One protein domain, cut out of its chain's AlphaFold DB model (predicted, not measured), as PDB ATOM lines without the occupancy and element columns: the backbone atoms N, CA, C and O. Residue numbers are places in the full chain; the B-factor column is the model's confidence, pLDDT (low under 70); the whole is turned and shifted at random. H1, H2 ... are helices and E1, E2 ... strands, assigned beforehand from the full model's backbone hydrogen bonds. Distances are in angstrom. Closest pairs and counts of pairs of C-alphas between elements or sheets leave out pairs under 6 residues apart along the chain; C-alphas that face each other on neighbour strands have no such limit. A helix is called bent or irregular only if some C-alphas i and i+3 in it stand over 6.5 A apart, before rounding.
ATOM      1  N   ALA A  10      23.714  79.573   5.964       91.25
ATOM      2  CA  ALA A  10      22.599  78.841   5.371       91.25
ATOM      3  C   ALA A  10      22.652  77.358   5.771       91.25
ATOM      4  O   ALA A  10      23.728  76.789   5.964       91.25
ATOM      5  N   LEU A  11      21.490  76.717   5.857       94.81
ATOM      6  CA  LEU A  11      21.353  75.275   6.013       94.81
ATOM      7  C   LEU A  11      21.381  74.614   4.634       94.81
ATOM      8  O   LEU A  11      20.549  74.900   3.770       94.81
ATOM      9  N   VAL A  12      22.319  73.698   4.440       95.31
ATOM     10  CA  VAL A  12      22.551  72.992   3.175       95.31
ATOM     11  C   VAL A  12      22.521  71.483   3.391       95.31
ATOM     12  O   VAL A  12      22.672  70.995   4.511       95.31
ATOM     13  N   ARG A  13      22.319  70.729   2.313       96.12
ATOM     14  CA  ARG A  13      22.468  69.273   2.302       96.12
ATOM     15  C   ARG A  13      23.942  68.908   2.262       96.12
ATOM     16  O   ARG A  13      24.698  69.437   1.445       96.12
ATOM     17  N   CYS A  14      24.351  68.010   3.150       96.19
ATOM     18  CA  CYS A  14      25.697  67.465   3.132       96.19
ATOM     19  C   CYS A  14      25.904  66.650   1.845       96.19
ATOM     20  O   CYS A  14      25.153  65.708   1.612       96.19
ATOM     21  N   PRO A  15      26.939  66.926   1.032       95.12
ATOM     22  CA  PRO A  15      27.194  66.143  -0.178       95.12
ATOM     23  C   PRO A  15      27.642  64.700   0.115       95.12
ATOM     24  O   PRO A  15      27.729  63.905  -0.812       95.12
ATOM     25  N   HIS A  16      27.953  64.365   1.373       95.00
ATOM     26  CA  HIS A  16      28.457  63.048   1.764       95.00
ATOM     27  C   HIS A  16      27.387  62.137   2.379       95.00
ATOM     28  O   HIS A  16      27.372  60.941   2.117       95.00
ATOM     29  N   CYS A  17      26.514  62.670   3.235       95.75
ATOM     30  CA  CYS A  17      25.507  61.873   3.950       95.75
ATOM     31  C   CYS A  17      24.076  62.386   3.766       95.75
ATOM     32  O   CYS A  17      23.174  61.896   4.434       95.75
ATOM     33  N   ASP A  18      23.880  63.409   2.929       94.38
ATOM     34  CA  ASP A  18      22.616  64.119   2.695       94.38
ATOM     35  C   ASP A  18      21.986  64.778   3.938       94.38
ATOM     36  O   ASP A  18      21.071  65.580   3.799       94.38
ATOM     37  N   ALA A  19      22.514  64.544   5.144       94.25
ATOM     38  CA  ALA A  19      22.049  65.166   6.377       94.25
ATOM     39  C   ALA A  19      22.245  66.690   6.382       94.25
ATOM     40  O   ALA A  19      23.019  67.265   5.604       94.25
ATOM     41  N   ARG A  20      21.570  67.350   7.326       95.75
ATOM     42  CA  ARG A  20      21.681  68.793   7.547       95.75
ATOM     43  C   ARG A  20      23.132  69.193   7.832       95.75
ATOM     44  O   ARG A  20      23.770  68.687   8.755       95.75
ATOM     45  N   ALA A  21      23.633  70.145   7.057       96.31
ATOM     46  CA  ALA A  21      24.917  70.802   7.253       96.31
ATOM     47  C   ALA A  21      24.724  72.321   7.346       96.31
ATOM     48  O   ALA A  21      23.744  72.878   6.846       96.31
ATOM     49  N   VAL A  22      25.671  72.993   7.994       95.81
ATOM     50  CA  VAL A  22      25.669  74.448   8.157       95.81
ATOM     51  C   VAL A  22      26.765  75.034   7.284       95.81
ATOM     52  O   VAL A  22      27.932  74.651   7.397       95.81
ATOM     53  N   ARG A  23      26.391  75.973   6.418       93.69
ATOM     54  CA  ARG A  23      27.329  76.875   5.760       93.69
ATOM     55  C   ARG A  23      27.471  78.137   6.604       93.69
ATOM     56  O   ARG A  23      26.453  78.733   6.929       93.69
ATOM     57  N   THR A  24      28.705  78.568   6.857       92.12
ATOM     58  CA  THR A  24      29.059  79.888   7.397       92.12
ATOM     59  C   THR A  24      30.162  80.497   6.528       92.12
ATOM     60  O   THR A  24      31.231  79.906   6.366       92.12
ATOM     61  N   GLY A  25      29.909  81.653   5.914       88.50
ATOM     62  CA  GLY A  25      30.740  82.196   4.842       88.50
ATOM     63  C   GLY A  25      30.917  81.158   3.732       88.50
ATOM     64  O   GLY A  25      29.946  80.583   3.243       88.50
ATOM     65  N   THR A  26      32.161  80.856   3.376       89.19
ATOM     66  CA  THR A  26      32.518  79.832   2.382       89.19
ATOM     67  C   THR A  26      32.715  78.430   2.969       89.19
ATOM     68  O   THR A  26      33.008  77.490   2.227       89.19
ATOM     69  N   ARG A  27      32.578  78.260   4.290       92.94
ATOM     70  CA  ARG A  27      32.828  76.996   4.991       92.94
ATOM     71  C   ARG A  27      31.528  76.239   5.235       92.94
ATOM     72  O   ARG A  27      30.581  76.799   5.768       92.94
ATOM     73  N   VAL A  28      31.503  74.958   4.895       95.31
ATOM     74  CA  VAL A  28      30.407  74.019   5.154       95.31
ATOM     75  C   VAL A  28      30.878  72.986   6.168       95.31
ATOM     76  O   VAL A  28      31.958  72.419   6.000       95.31
ATOM     77  N   VAL A  29      30.069  72.739   7.197       97.00
ATOM     78  CA  VAL A  29      30.322  71.742   8.245       97.00
ATOM     79  C   VAL A  29      29.079  70.874   8.436       97.00
ATOM     80  O   VAL A  29      27.976  71.389   8.627       97.00
ATOM     81  N   CYS A  30      29.249  69.555   8.398       97.12
ATOM     82  CA  CYS A  30      28.204  68.585   8.708       97.12
ATOM     83  C   CYS A  30      28.462  67.942  10.074       97.12
ATOM     84  O   CYS A  30      29.474  67.268  10.257       97.12
ATOM     85  N   ALA A  31      27.518  68.093  11.004       93.88
ATOM     86  CA  ALA A  31      27.595  67.450  12.317       93.88
ATOM     87  C   ALA A  31      27.325  65.933  12.263       93.88
ATOM     88  O   ALA A  31      27.799  65.206  13.125       93.88
ATOM     89  N   GLY A  32      26.597  65.448  11.249       92.38
ATOM     90  CA  GLY A  32      26.212  64.036  11.148       92.38
ATOM     91  C   GLY A  32      27.349  63.100  10.726       92.38
ATOM     92  O   GLY A  32      27.452  61.997  11.247       92.38
ATOM     93  N   CYS A  33      28.208  63.522   9.792       96.38
ATOM     94  CA  CYS A  33      29.317  62.690   9.297       96.38
ATOM     95  C   CYS A  33      30.701  63.342   9.435       96.38
ATOM     96  O   CYS A  33      31.678  62.811   8.916       96.38
ATOM     97  N   GLY A  34      30.792  64.525  10.051       95.19
ATOM     98  CA  GLY A  34      32.052  65.262  10.203       95.19
ATOM     99  C   GLY A  34      32.591  65.897   8.916       95.19
ATOM    100  O   GLY A  34      33.720  66.382   8.907       95.19
ATOM    101  N   PHE A  35      31.817  65.917   7.823       96.38
ATOM    102  CA  PHE A  35      32.254  66.522   6.562       96.38
ATOM    103  C   PHE A  35      32.541  68.016   6.729       96.38
ATOM    104  O   PHE A  35      31.720  68.762   7.269       96.38
ATOM    105  N   VAL A  36      33.678  68.459   6.194       96.12
ATOM    106  CA  VAL A  36      34.090  69.863   6.179       96.12
ATOM    107  C   VAL A  36      34.607  70.231   4.795       96.12
ATOM    108  O   VAL A  36      35.455  69.542   4.235       96.12
ATOM    109  N   ARG A  37      34.143  71.363   4.264       93.50
ATOM    110  CA  ARG A  37      34.653  71.940   3.014       93.50
ATOM    111  C   ARG A  37      34.713  73.454   3.113       93.50
ATOM    112  O   ARG A  37      33.747  74.069   3.547       93.50
ATOM    113  N   THR A  38      35.802  74.056   2.648       91.00
ATOM    114  CA  THR A  38      35.917  75.513   2.504       91.00
ATOM    115  C   THR A  38      36.077  75.848   1.027       91.00
ATOM    116  O   THR A  38      36.986  75.341   0.374       91.00
ATOM    117  N   ALA A  39      35.185  76.676   0.489       79.31
ATOM    118  CA  ALA A  39      35.285  77.166  -0.879       79.31
ATOM    119  C   ALA A  39      36.384  78.237  -1.002       79.31
ATOM    120  O   ALA A  39      36.432  79.169  -0.199       79.31
ATOM    121  N   GLY A  40      37.246  78.115  -2.020       72.75
ATOM    122  CA  GLY A  40      38.286  79.110  -2.332       72.75
ATOM    123  C   GLY A  40      37.762  80.375  -3.025       72.75
ATOM    124  O   GLY A  40      38.452  81.386  -3.059       72.75
ATOM    125  N   HIS A  41      36.529  80.329  -3.538       71.06
ATOM    126  CA  HIS A  41      35.844  81.437  -4.206       71.06
ATOM    127  C   HIS A  41      34.503  81.699  -3.520       71.06
ATOM    128  O   HIS A  41      33.894  80.779  -2.970       71.06
ATOM    129  N   ALA A  42      34.039  82.950  -3.563       68.31
ATOM    130  CA  ALA A  42      32.830  83.374  -2.861       68.31
ATOM    131  C   ALA A  42      31.536  82.764  -3.427       68.31
ATOM    132  O   ALA A  42      30.565  82.666  -2.683       68.31
ATOM    133  N   PHE A  43      31.506  82.346  -4.701       84.06
ATOM    134  CA  PHE A  43      30.297  81.827  -5.351       84.06
ATOM    135  C   PHE A  43      30.585  80.544  -6.136       84.06
ATOM    136  O   PHE A  43      31.297  80.567  -7.136       84.06
ATOM    137  N   GLN A 102      16.688  78.534  -7.109       80.31
ATOM    138  CA  GLN A 102      15.881  77.308  -7.120       80.31
ATOM    139  C   GLN A 102      16.237  76.324  -5.989       80.31
ATOM    140  O   GLN A 102      16.226  75.108  -6.173       80.31
ATOM    141  N   GLY A 103      16.554  76.840  -4.801       87.44
ATOM    142  CA  GLY A 103      16.898  76.005  -3.653       87.44
ATOM    143  C   GLY A 103      18.345  75.517  -3.648       87.44
ATOM    144  O   GLY A 103      18.625  74.470  -3.061       87.44
ATOM    145  N   VAL A 104      19.251  76.242  -4.305       90.69
ATOM    146  CA  VAL A 104      20.704  76.024  -4.265       90.69
ATOM    147  C   VAL A 104      21.367  77.206  -3.561       90.69
ATOM    148  O   VAL A 104      21.048  78.356  -3.814       90.69
ATOM    149  N   ASP A 105      22.300  76.967  -2.658       90.06
ATOM    150  CA  ASP A 105      23.046  78.042  -2.019       90.06
ATOM    151  C   ASP A 105      24.089  78.630  -3.002       90.06
ATOM    152  O   ASP A 105      24.973  77.898  -3.453       90.06
ATOM    153  N   PRO A 106      24.037  79.936  -3.346       88.62
ATOM    154  CA  PRO A 106      24.960  80.558  -4.305       88.62
ATOM    155  C   PRO A 106      26.438  80.504  -3.903       88.62
ATOM    156  O   PRO A 106      27.312  80.582  -4.763       88.62
ATOM    157  N   VAL A 107      26.733  80.389  -2.607       88.44
ATOM    158  CA  VAL A 107      28.108  80.416  -2.089       88.44
ATOM    159  C   VAL A 107      28.761  79.043  -2.196       88.44
ATOM    160  O   VAL A 107      29.848  78.912  -2.748       88.44
ATOM    161  N   SER A 108      28.088  78.004  -1.710       89.31
ATOM    162  CA  SER A 108      28.595  76.628  -1.667       89.31
ATOM    163  C   SER A 108      28.204  75.769  -2.870       89.31
ATOM    164  O   SER A 108      28.752  74.675  -3.026       89.31
ATOM    165  N   GLY A 109      27.236  76.212  -3.679       90.44
ATOM    166  CA  GLY A 109      26.668  75.437  -4.786       90.44
ATOM    167  C   GLY A 109      25.854  74.214  -4.345       90.44
ATOM    168  O   GLY A 109      25.459  73.407  -5.180       90.44
ATOM    169  N   LEU A 110      25.611  74.042  -3.040       93.25
ATOM    170  CA  LEU A 110      24.882  72.897  -2.495       93.25
ATOM    171  C   LEU A 110      23.380  73.161  -2.453       93.25
ATOM    172  O   LEU A 110      22.936  74.291  -2.275       93.25
ATOM    173  N   ALA A 111      22.586  72.099  -2.552       94.75
ATOM    174  CA  ALA A 111      21.153  72.181  -2.309       94.75
ATOM    175  C   ALA A 111      20.873  72.667  -0.877       94.75
ATOM    176  O   ALA A 111      21.486  72.189   0.078       94.75
ATOM    177  N   LEU A 112      19.920  73.582  -0.718       94.31
ATOM    178  CA  LEU A 112      19.443  74.010   0.594       94.31
ATOM    179  C   LEU A 112      18.763  72.844   1.321       94.31
ATOM    180  O   LEU A 112      18.080  72.021   0.705       94.31
ATOM    181  N   TRP A 113      18.941  72.785   2.642       95.56
ATOM    182  CA  TRP A 113      18.277  71.793   3.494       95.56
ATOM    183  C   TRP A 113      16.764  72.018   3.504       95.56
ATOM    184  O   TRP A 113      15.982  71.101   3.252       95.56
ATOM    185  N   LEU A 114      16.358  73.270   3.728       93.44
ATOM    186  CA  LEU A 114      14.963  73.688   3.742       93.44
ATOM    187  C   LEU A 114      14.496  73.955   2.314       93.44
ATOM    188  O   LEU A 114      14.412  75.103   1.889       93.44
ATOM    189  N   ARG A 115      14.203  72.896   1.562       92.25
ATOM    190  CA  ARG A 115      13.620  73.003   0.221       92.25
ATOM    191  C   ARG A 115      12.555  71.940  -0.025       92.25
ATOM    192  O   ARG A 115      12.670  70.823   0.470       92.25
ATOM    193  N   ALA A 116      11.548  72.270  -0.822       90.31
ATOM    194  CA  ALA A 116      10.490  71.360  -1.236       90.31
ATOM    195  C   ALA A 116      10.016  71.691  -2.652       90.31
ATOM    196  O   ALA A 116       9.883  72.858  -3.018       90.31
ATOM    197  N   GLU A 117       9.705  70.661  -3.431       88.06
ATOM    198  CA  GLU A 117       9.059  70.843  -4.725       88.06
ATOM    199  C   GLU A 117       7.565  71.139  -4.555       88.06
ATOM    200  O   GLU A 117       6.854  70.529  -3.746       88.06
ATOM    201  N   LEU A 118       7.081  72.100  -5.335       84.62
ATOM    202  CA  LEU A 118       5.688  72.507  -5.384       84.62
ATOM    203  C   LEU A 118       5.343  72.950  -6.810       84.62
ATOM    204  O   LEU A 118       5.773  74.006  -7.262       84.62
ATOM    205  N   ARG A 119       4.549  72.137  -7.522       80.25
ATOM    206  CA  ARG A 119       4.048  72.427  -8.883       80.25
ATOM    207  C   ARG A 119       5.157  72.793  -9.887       80.25
ATOM    208  O   ARG A 119       5.047  73.780 -10.609       80.25
ATOM    209  N   GLY A 120       6.241  72.012  -9.908       81.00
ATOM    210  CA  GLY A 120       7.383  72.243 -10.804       81.00
ATOM    211  C   GLY A 120       8.244  73.456 -10.431       81.00
ATOM    212  O   GLY A 120       9.059  73.900 -11.232       81.00
ATOM    213  N   GLN A 121       8.052  74.014  -9.234       83.50
ATOM    214  CA  GLN A 121       8.885  75.059  -8.649       83.50
ATOM    215  C   GLN A 121       9.492  74.560  -7.339       83.50
ATOM    216  O   GLN A 121       8.927  73.687  -6.679       83.50
ATOM    217  N   VAL A 122      10.622  75.134  -6.930       86.94
ATOM    218  CA  VAL A 122      11.247  74.824  -5.638       86.94
ATOM    219  C   VAL A 122      10.932  75.943  -4.654       86.94
ATOM    220  O   VAL A 122      11.334  77.090  -4.850       86.94
ATOM    221  N   LEU A 123      10.213  75.604  -3.590       89.19
ATOM    222  CA  LEU A 123      10.084  76.430  -2.397       89.19
ATOM    223  C   LEU A 123      11.294  76.177  -1.506       89.19
ATOM    224  O   LEU A 123      11.650  75.022  -1.289       89.19
ATOM    225  N   TRP A 124      11.913  77.220  -0.966       89.56
ATOM    226  CA  TRP A 124      13.089  77.060  -0.118       89.56
ATOM    227  C   TRP A 124      13.221  78.182   0.913       89.56
ATOM    228  O   TRP A 124      12.650  79.259   0.751       89.56
ATOM    229  N   ALA A 125      13.997  77.919   1.961       89.00
ATOM    230  CA  ALA A 125      14.446  78.883   2.955       89.00
ATOM    231  C   ALA A 125      15.944  78.675   3.238       89.00
ATOM    232  O   ALA A 125      16.489  77.604   2.977       89.00
ATOM    233  N   LEU A 126      16.623  79.708   3.745       88.06
ATOM    234  CA  LEU A 126      18.065  79.629   4.036       88.06
ATOM    235  C   LEU A 126      18.297  79.024   5.413       88.06
ATOM    236  O   LEU A 126      19.144  78.159   5.579       88.06
ATOM    237  N   ASP A 127      17.525  79.473   6.390       89.19
ATOM    238  CA  ASP A 127      17.591  79.052   7.777       89.19
ATOM    239  C   ASP A 127      16.202  79.172   8.428       89.19
ATOM    240  O   ASP A 127      15.202  79.479   7.766       89.19
ATOM    241  N   ALA A 128      16.140  78.902   9.731       88.75
ATOM    242  CA  ALA A 128      14.913  78.987  10.514       88.75
ATOM    243  C   ALA A 128      14.311  80.404  10.533       88.75
ATOM    244  O   ALA A 128      13.090  80.554  10.513       88.75
ATOM    245  N   GLU A 129      15.153  81.440  10.543       86.56
ATOM    246  CA  GLU A 129      14.711  82.834  10.565       86.56
ATOM    247  C   GLU A 129      14.085  83.225   9.218       86.56
ATOM    248  O   GLU A 129      13.006  83.816   9.188       86.56
ATOM    249  N   HIS A 130      14.693  82.819   8.095       86.00
ATOM    250  CA  HIS A 130      14.111  83.027   6.770       86.00
ATOM    251  C   HIS A 130      12.792  82.256   6.620       86.00
ATOM    252  O   HIS A 130      11.830  82.772   6.054       86.00
ATOM    253  N   LEU A 131      12.708  81.037   7.155       88.81
ATOM    254  CA  LEU A 131      11.464  80.272   7.136       88.81
ATOM    255  C   LEU A 131      10.344  80.998   7.905       88.81
ATOM    256  O   LEU A 131       9.256  81.179   7.364       88.81
ATOM    257  N   ALA A 132      10.627  81.464   9.125       86.31
ATOM    258  CA  ALA A 132       9.673  82.219   9.937       86.31
ATOM    259  C   ALA A 132       9.254  83.534   9.257       86.31
ATOM    260  O   ALA A 132       8.078  83.896   9.267       86.31
ATOM    261  N   TYR A 133      10.198  84.210   8.595       85.50
ATOM    262  CA  TYR A 133       9.917  85.379   7.767       85.50
ATOM    263  C   TYR A 133       8.894  85.073   6.665       85.50
ATOM    264  O   TYR A 133       7.932  85.822   6.494       85.50
ATOM    265  N   LEU A 134       9.080  83.975   5.920       85.75
ATOM    266  CA  LEU A 134       8.159  83.578   4.852       85.75
ATOM    267  C   LEU A 134       6.776  83.218   5.403       85.75
ATOM    268  O   LEU A 134       5.773  83.581   4.788       85.75
ATOM    269  N   GLU A 135       6.711  82.542   6.553       87.19
ATOM    270  CA  GLU A 135       5.452  82.200   7.221       87.19
ATOM    271  C   GLU A 135       4.676  83.445   7.667       87.19
ATOM    272  O   GLU A 135       3.478  83.506   7.412       87.19
ATOM    273  N   GLY A 136       5.330  84.452   8.256       85.19
ATOM    274  CA  GLY A 136       4.674  85.707   8.652       85.19
ATOM    275  C   GLY A 136       4.260  86.562   7.449       85.19
ATOM    276  O   GLY A 136       3.106  86.990   7.340       85.19
ATOM    277  N   TYR A 137       5.170  86.727   6.478       82.75
ATOM    278  CA  TYR A 137       4.928  87.509   5.262       82.75
ATOM    279  C   TYR A 137       3.771  86.938   4.433       82.75
ATOM    280  O   TYR A 137       2.868  87.667   4.022       82.75
ATOM    281  N   LEU A 138       3.764  85.619   4.207       83.19
ATOM    282  CA  LEU A 138       2.685  84.943   3.490       83.19
ATOM    283  C   LEU A 138       1.503  84.621   4.397       83.19
ATOM    284  O   LEU A 138       0.411  84.418   3.892       83.19
ATOM    285  N   GLY A 139       1.651  84.578   5.714       80.44
ATOM    286  CA  GLY A 139       0.546  84.409   6.658       80.44
ATOM    287  C   GLY A 139      -0.379  85.621   6.675       80.44
ATOM    288  O   GLY A 139      -1.577  85.475   6.892       80.44
ATOM    289  N   GLY A 140       0.135  86.794   6.288       74.31
ATOM    290  CA  GLY A 140      -0.608  88.055   6.355       74.31
ATOM    291  C   GLY A 140      -0.833  88.475   7.799       74.31
ATOM    292  O   GLY A 140      -1.895  88.996   8.126       74.31
ATOM    293  N   GLU A 141       0.144  88.176   8.653       71.62
ATOM    294  CA  GLU A 141       0.087  88.457  10.077       71.62
ATOM    295  C   GLU A 141      -0.080  89.975  10.295       71.62
ATOM    296  O   GLU A 141       0.734  90.764   9.791       71.62
ATOM    297  N   PRO A 142      -1.153  90.422  10.979       62.56
ATOM    298  CA  PRO A 142      -1.392  91.840  11.214       62.56
ATOM    299  C   PRO A 142      -0.205  92.472  11.946       62.56
ATOM    300  O   PRO A 142       0.179  92.027  13.022       62.56
ATOM    301  N   GLY A 143       0.389  93.515  11.362       65.12
ATOM    302  CA  GLY A 143       1.544  94.192  11.955       65.12
ATOM    303  C   GLY A 143       2.897  93.513  11.713       65.12
ATOM    304  O   GLY A 143       3.883  93.953  12.305       65.12
ATOM    305  N   PHE A 144       2.981  92.508  10.827       71.19
ATOM    306  CA  PHE A 144       4.255  91.919  10.407       71.19
ATOM    307  C   PHE A 144       5.230  93.006   9.942       71.19
ATOM    308  O   PHE A 144       5.032  93.658   8.910       71.19
ATOM    309  N   ARG A 145       6.308  93.193  10.706       66.81
ATOM    310  CA  ARG A 145       7.433  94.038  10.314       66.81
ATOM    311  C   ARG A 145       8.557  93.128   9.852       66.81
ATOM    312  O   ARG A 145       9.091  92.375  10.664       66.81
ATOM    313  N   PRO A 146       8.918  93.171   8.565       64.06
ATOM    314  CA  PRO A 146       9.979  92.323   8.071       64.06
ATOM    315  C   PRO A 146      11.286  92.708   8.787       64.06
ATOM    316  O   PRO A 146      11.692  93.869   8.748       64.06
ATOM    317  N   GLY A 147      11.918  91.755   9.484       65.12
ATOM    318  CA  GLY A 147      13.184  91.998  10.185       65.12
ATOM    319  C   GLY A 147      14.258  92.525   9.228       65.12
ATOM    320  O   GLY A 147      14.242  92.187   8.045       65.12
ATOM    321  N   ALA A 148      15.200  93.345   9.710       64.50
ATOM    322  CA  ALA A 148      16.179  94.038   8.855       64.50
ATOM    323  C   ALA A 148      16.960  93.086   7.924       64.50
ATOM    324  O   ALA A 148      17.235  93.432   6.775       64.50
ATOM    325  N   ARG A 149      17.232  91.859   8.395       67.88
ATOM    326  CA  ARG A 149      17.952  90.800   7.671       67.88
ATOM    327  C   ARG A 149      17.252  90.376   6.379       67.88
ATOM    328  O   ARG A 149      17.898  90.194   5.350       67.88
ATOM    329  N   TYR A 150      15.924  90.270   6.428       69.56
ATOM    330  CA  TYR A 150      15.098  89.770   5.329       69.56
ATOM    331  C   TYR A 150      14.093  90.809   4.792       69.56
ATOM    332  O   TYR A 150      13.290  90.526   3.907       69.56
ATOM    333  N   GLY A 151      14.192  92.052   5.274       61.28
ATOM    334  CA  GLY A 151      13.404  93.237   4.917       61.28
ATOM    335  C   GLY A 151      13.124  93.390   3.428       61.28
ATOM    336  O   GLY A 151      11.985  93.521   2.984       61.28
ATOM    337  N   THR A 152      14.200  93.327   2.650       64.00
ATOM    338  CA  THR A 152      14.175  93.528   1.198       64.00
ATOM    339  C   THR A 152      13.764  92.277   0.411       64.00
ATOM    340  O   THR A 152      13.747  92.320  -0.821       64.00
ATOM    341  N   LEU A 153      13.439  91.163   1.085       63.16
ATOM    342  CA  LEU A 153      13.220  89.868   0.432       63.16
ATOM    343  C   LEU A 153      11.789  89.647  -0.032       63.16
ATOM    344  O   LEU A 153      11.588  89.105  -1.117       63.16
ATOM    345  N   GLY A 154      10.796  90.117   0.722       62.41
ATOM    346  CA  GLY A 154       9.380  89.931   0.392       62.41
ATOM    347  C   GLY A 154       9.010  90.492  -0.986       62.41
ATOM    348  O   GLY A 154       8.306  89.847  -1.769       62.41
ATOM    349  N   SER A 155       9.571  91.649  -1.357       63.69
ATOM    350  CA  SER A 155       9.349  92.254  -2.680       63.69
ATOM    351  C   SER A 155       9.957  91.426  -3.819       63.69
ATOM    352  O   SER A 155       9.381  91.370  -4.908       63.69
ATOM    353  N   ARG A 156      11.060  90.712  -3.561       68.31
ATOM    354  CA  ARG A 156      11.819  89.926  -4.549       68.31
ATOM    355  C   ARG A 156      11.402  88.461  -4.652       68.31
ATOM    356  O   ARG A 156      11.919  87.755  -5.514       68.31
ATOM    357  N   LEU A 157      10.440  88.014  -3.840       71.19
ATOM    358  CA  LEU A 157       9.900  86.661  -3.956       71.19
ATOM    359  C   LEU A 157       9.362  86.393  -5.372       71.19
ATOM    360  O   LEU A 157       8.740  87.285  -5.971       71.19
ATOM    361  N   PRO A 158       9.539  85.168  -5.901       73.25
ATOM    362  CA  PRO A 158       8.914  84.747  -7.144       73.25
ATOM    363  C   PRO A 158       7.408  85.027  -7.154       73.25
ATOM    364  O   PRO A 158       6.709  84.816  -6.161       73.25
ATOM    365  N   ALA A 159       6.890  85.477  -8.298       77.75
ATOM    366  CA  ALA A 159       5.476  85.825  -8.439       77.75
ATOM    367  C   ALA A 159       4.545  84.663  -8.058       77.75
ATOM    368  O   ALA A 159       3.506  84.891  -7.448       77.75
ATOM    369  N   TRP A 160       4.934  83.417  -8.355       78.88
ATOM    370  CA  TRP A 160       4.126  82.236  -8.051       78.88
ATOM    371  C   TRP A 160       3.928  82.011  -6.542       78.88
ATOM    372  O   TRP A 160       2.851  81.566  -6.154       78.88
ATOM    373  N   ILE A 161       4.904  82.372  -5.697       75.31
ATOM    374  CA  ILE A 161       4.798  82.284  -4.228       75.31
ATOM    375  C   ILE A 161       3.767  83.292  -3.704       75.31
ATOM    376  O   ILE A 161       3.012  82.999  -2.782       75.31
ATOM    377  N   LYS A 162       3.705  84.475  -4.328       73.12
ATOM    378  CA  LYS A 162       2.795  85.570  -3.956       73.12
ATOM    379  C   LYS A 162       1.367  85.395  -4.485       73.12
ATOM    380  O   LYS A 162       0.466  86.112  -4.058       73.12
ATOM    381  N   GLN A 163       1.131  84.468  -5.413       77.19
ATOM    382  CA  GLN A 163      -0.208  84.218  -5.951       77.19
ATOM    383  C   GLN A 163      -1.131  83.632  -4.876       77.19
ATOM    384  O   GLN A 163      -0.840  82.584  -4.302       77.19
ATOM    385  N   ALA A 164      -2.297  84.256  -4.674       68.50
ATOM    386  CA  ALA A 164      -3.267  83.859  -3.649       68.50
ATOM    387  C   ALA A 164      -3.652  82.368  -3.717       68.50
ATOM    388  O   ALA A 164      -3.680  81.694  -2.691       68.50
ATOM    389  N   ARG A 165      -3.841  81.824  -4.927       78.62
ATOM    390  CA  ARG A 165      -4.171  80.402  -5.157       78.62
ATOM    391  C   ARG A 165      -3.106  79.403  -4.684       78.62
ATOM    392  O   ARG A 165      -3.414  78.236  -4.502       78.62
ATOM    393  N   ASN A 166      -1.854  79.840  -4.536       80.88
ATOM    394  CA  ASN A 166      -0.749  78.993  -4.081       80.88
ATOM    395  C   ASN A 166      -0.448  79.206  -2.594       80.88
ATOM    396  O   ASN A 166       0.297  78.434  -2.002       80.88
ATOM    397  N   ARG A 167      -1.010  80.252  -1.982       83.19
ATOM    398  CA  ARG A 167      -0.645  80.719  -0.644       83.19
ATOM    399  C   ARG A 167      -0.842  79.649   0.428       83.19
ATOM    400  O   ARG A 167       0.057  79.433   1.232       83.19
ATOM    401  N   GLN A 168      -1.982  78.958   0.419       84.88
ATOM    402  CA  GLN A 168      -2.262  77.884   1.381       84.88
ATOM    403  C   GLN A 168      -1.313  76.692   1.203       84.88
ATOM    404  O   GLN A 168      -0.747  76.217   2.187       84.88
ATOM    405  N   ASP A 169      -1.076  76.264  -0.040       87.81
ATOM    406  CA  ASP A 169      -0.152  75.165  -0.346       87.81
ATOM    407  C   ASP A 169       1.287  75.505   0.068       87.81
ATOM    408  O   ASP A 169       1.976  74.686   0.678       87.81
ATOM    409  N   VAL A 170       1.733  76.733  -0.216       88.38
ATOM    410  CA  VAL A 170       3.051  77.236   0.184       88.38
ATOM    411  C   VAL A 170       3.170  77.254   1.705       88.38
ATOM    412  O   VAL A 170       4.127  76.697   2.227       88.38
ATOM    413  N   LEU A 171       2.194  77.817   2.425       89.00
ATOM    414  CA  LEU A 171       2.196  77.836   3.892       89.00
ATOM    415  C   LEU A 171       2.214  76.421   4.481       89.00
ATOM    416  O   LEU A 171       2.973  76.148   5.409       89.00
ATOM    417  N   HIS A 172       1.431  75.495   3.925       90.25
ATOM    418  CA  HIS A 172       1.457  74.096   4.347       90.25
ATOM    419  C   HIS A 172       2.844  73.466   4.137       90.25
ATOM    420  O   HIS A 172       3.343  72.743   5.003       90.25
ATOM    421  N   ARG A 173       3.502  73.753   3.006       92.06
ATOM    422  CA  ARG A 173       4.865  73.279   2.734       92.06
ATOM    423  C   ARG A 173       5.906  73.931   3.646       92.06
ATOM    424  O   ARG A 173       6.777  73.211   4.121       92.06
ATOM    425  N   LEU A 174       5.796  75.224   3.958       91.50
ATOM    426  CA  LEU A 174       6.688  75.904   4.909       91.50
ATOM    427  C   LEU A 174       6.618  75.268   6.301       91.50
ATOM    428  O   LEU A 174       7.661  74.956   6.869       91.50
ATOM    429  N   ARG A 175       5.417  74.946   6.796       90.81
ATOM    430  CA  ARG A 175       5.254  74.245   8.083       90.81
ATOM    431  C   ARG A 175       5.912  72.865   8.089       90.81
ATOM    432  O   ARG A 175       6.523  72.479   9.080       90.81
ATOM    433  N   ARG A 176       5.833  72.124   6.977       91.06
ATOM    434  CA  ARG A 176       6.561  70.850   6.828       91.06
ATOM    435  C   ARG A 176       8.075  71.047   6.854       91.06
ATOM    436  O   ARG A 176       8.765  70.281   7.511       91.06
ATOM    437  N   LEU A 177       8.589  72.077   6.181       92.50
ATOM    438  CA  LEU A 177      10.012  72.424   6.260       92.50
ATOM    439  C   LEU A 177      10.415  72.821   7.685       92.50
ATOM    440  O   LEU A 177      11.522  72.507   8.107       92.50
ATOM    441  N   ARG A 178       9.512  73.448   8.446       92.25
ATOM    442  CA  ARG A 178       9.738  73.769   9.859       92.25
ATOM    443  C   ARG A 178       9.918  72.521  10.716       92.25
ATOM    444  O   ARG A 178      10.779  72.522  11.586       92.25
ATOM    445  N   ALA A 179       9.159  71.457  10.453       91.00
ATOM    446  CA  ALA A 179       9.321  70.185  11.158       91.00
ATOM    447  C   ALA A 179      10.728  69.582  10.955       91.00
ATOM    448  O   ALA A 179      11.324  69.110  11.916       91.00
ATOM    449  N   LEU A 180      11.333  69.750   9.768       88.94
ATOM    450  CA  LEU A 180      12.721  69.323   9.492       88.94
ATOM    451  C   LEU A 180      13.785  70.053  10.330       88.94
ATOM    452  O   LEU A 180      14.969  69.710  10.269       88.94
ATOM    453  N   LEU A 181      13.410  71.123  11.034       88.00
ATOM    454  CA  LEU A 181      14.296  71.805  11.973       88.00
ATOM    455  C   LEU A 181      14.241  71.190  13.370       88.00
ATOM    456  O   LEU A 181      15.255  71.254  14.061       88.00
ATOM    457  N   ALA A 182      13.091  70.626  13.750       77.06
ATOM    458  CA  ALA A 182      12.832  70.039  15.062       77.06
ATOM    459  C   ALA A 182      13.346  68.594  15.187       77.06
ATOM    460  O   ALA A 182      13.681  68.174  16.288       77.06
ATOM    461  N   ASP A 183      13.454  67.864  14.073       58.91
ATOM    462  CA  ASP A 183      13.931  66.473  14.034       58.91
ATOM    463  C   ASP A 183      15.473  66.357  14.117       58.91
ATOM    464  O   ASP A 183      16.099  65.661  13.316       58.91
TER     465      ASP A 183
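AT A GLANCE: This is residues 10 to 43 and 102 to 183 of the 184 residues of an uncharacterized protein of Kitasatospora sp. OK780 (UniProt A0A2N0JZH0). The domain has two lobes: a small, twisted four-stranded sheet, E1 to E4, at one end, and at the other a helical lobe in which H1 and H4 lie side by side, with the hairpin E5 and E6 packed beside H4 and the short helices H2 and H3 nearby. The unnamed residues 102 to 114 run between the lobes. The printed part has 116 residues, with six named strands followed by four named helices. The larger sheet has the order E1, E2, E3, E4 and the smaller E5, E6, both antiparallel; the class is mixed, helices and strands. The whole is compact, with a radius of gyration of the C-alphas of 14.8 A, but elongated, spanning 42 by 26 by 25 A.

IN THESE COORDINATES: E1 is residues 10 to 13, beginning at C-alpha 10 at (22.599, 78.841, 5.371). E2, residues 20 to 24, is 13.3 A long; E3 is residues 27 to 30 and E4 residues 36 to 38. E5 is residues 115 to 118 and E6 residues 121 to 124. H1, residues 128 to 139, is 15.8 A long; H2 is residues 153 to 156 and H3 residues 159 to 162. H4, residues 164 to 182, is 28.3 A long and ends at C-alpha 182 at (12.832, 70.039, 15.062). It is irregular, with C-alphas 165 and 168 standing 7.3 A apart.

HOW THE PARTS SIT: E1 to E4 form a meander, each strand the antiparallel neighbour of the one before. N 12 and O 21 of E1 and E2 are 2.9 A apart, N 22 and O 29 of E2 and E3 2.9 A, and N 28 and O 37 of E3 and E4 2.8 A, each within hydrogen-bond range. No helix is on this sheet. In the hairpin E5 and E6, N 116 and O 123 are 2.8 A apart. The closest C-alphas of E5 and H4 are Arg 115 and Leu 177, 7.1 A. H1 and H4 touch, opposite ways at a shallow tilt of 26 degrees, closest at the C-alphas of Glu 135 and Leu 171, 6.4 A. H3 and H4 only just touch, with 3 pairs of C-alphas within 8 A, and only at the corner. H2 is close to H1 but not clearly touching, the C-alphas of Tyr 137 and Gly 154 being 7.0 A apart. Each O i to N i+4 pair of H1 is within hydrogen-bond range, 11 of 15 in H4; H2 and H3 are too short for one.

THE WHOLE: The two C-alphas farthest apart, Gly 40 and Pro 142, are 43.8 A apart. Residues 44 to 101 are not printed, and C-alphas 43 and 102 stand 15.2 A apart across the cut. The link from H1 to H2 is long, 13 residues. Mean pLDDT of the printed part is 84.5; 17 residues are under 70, among them 145 to 156.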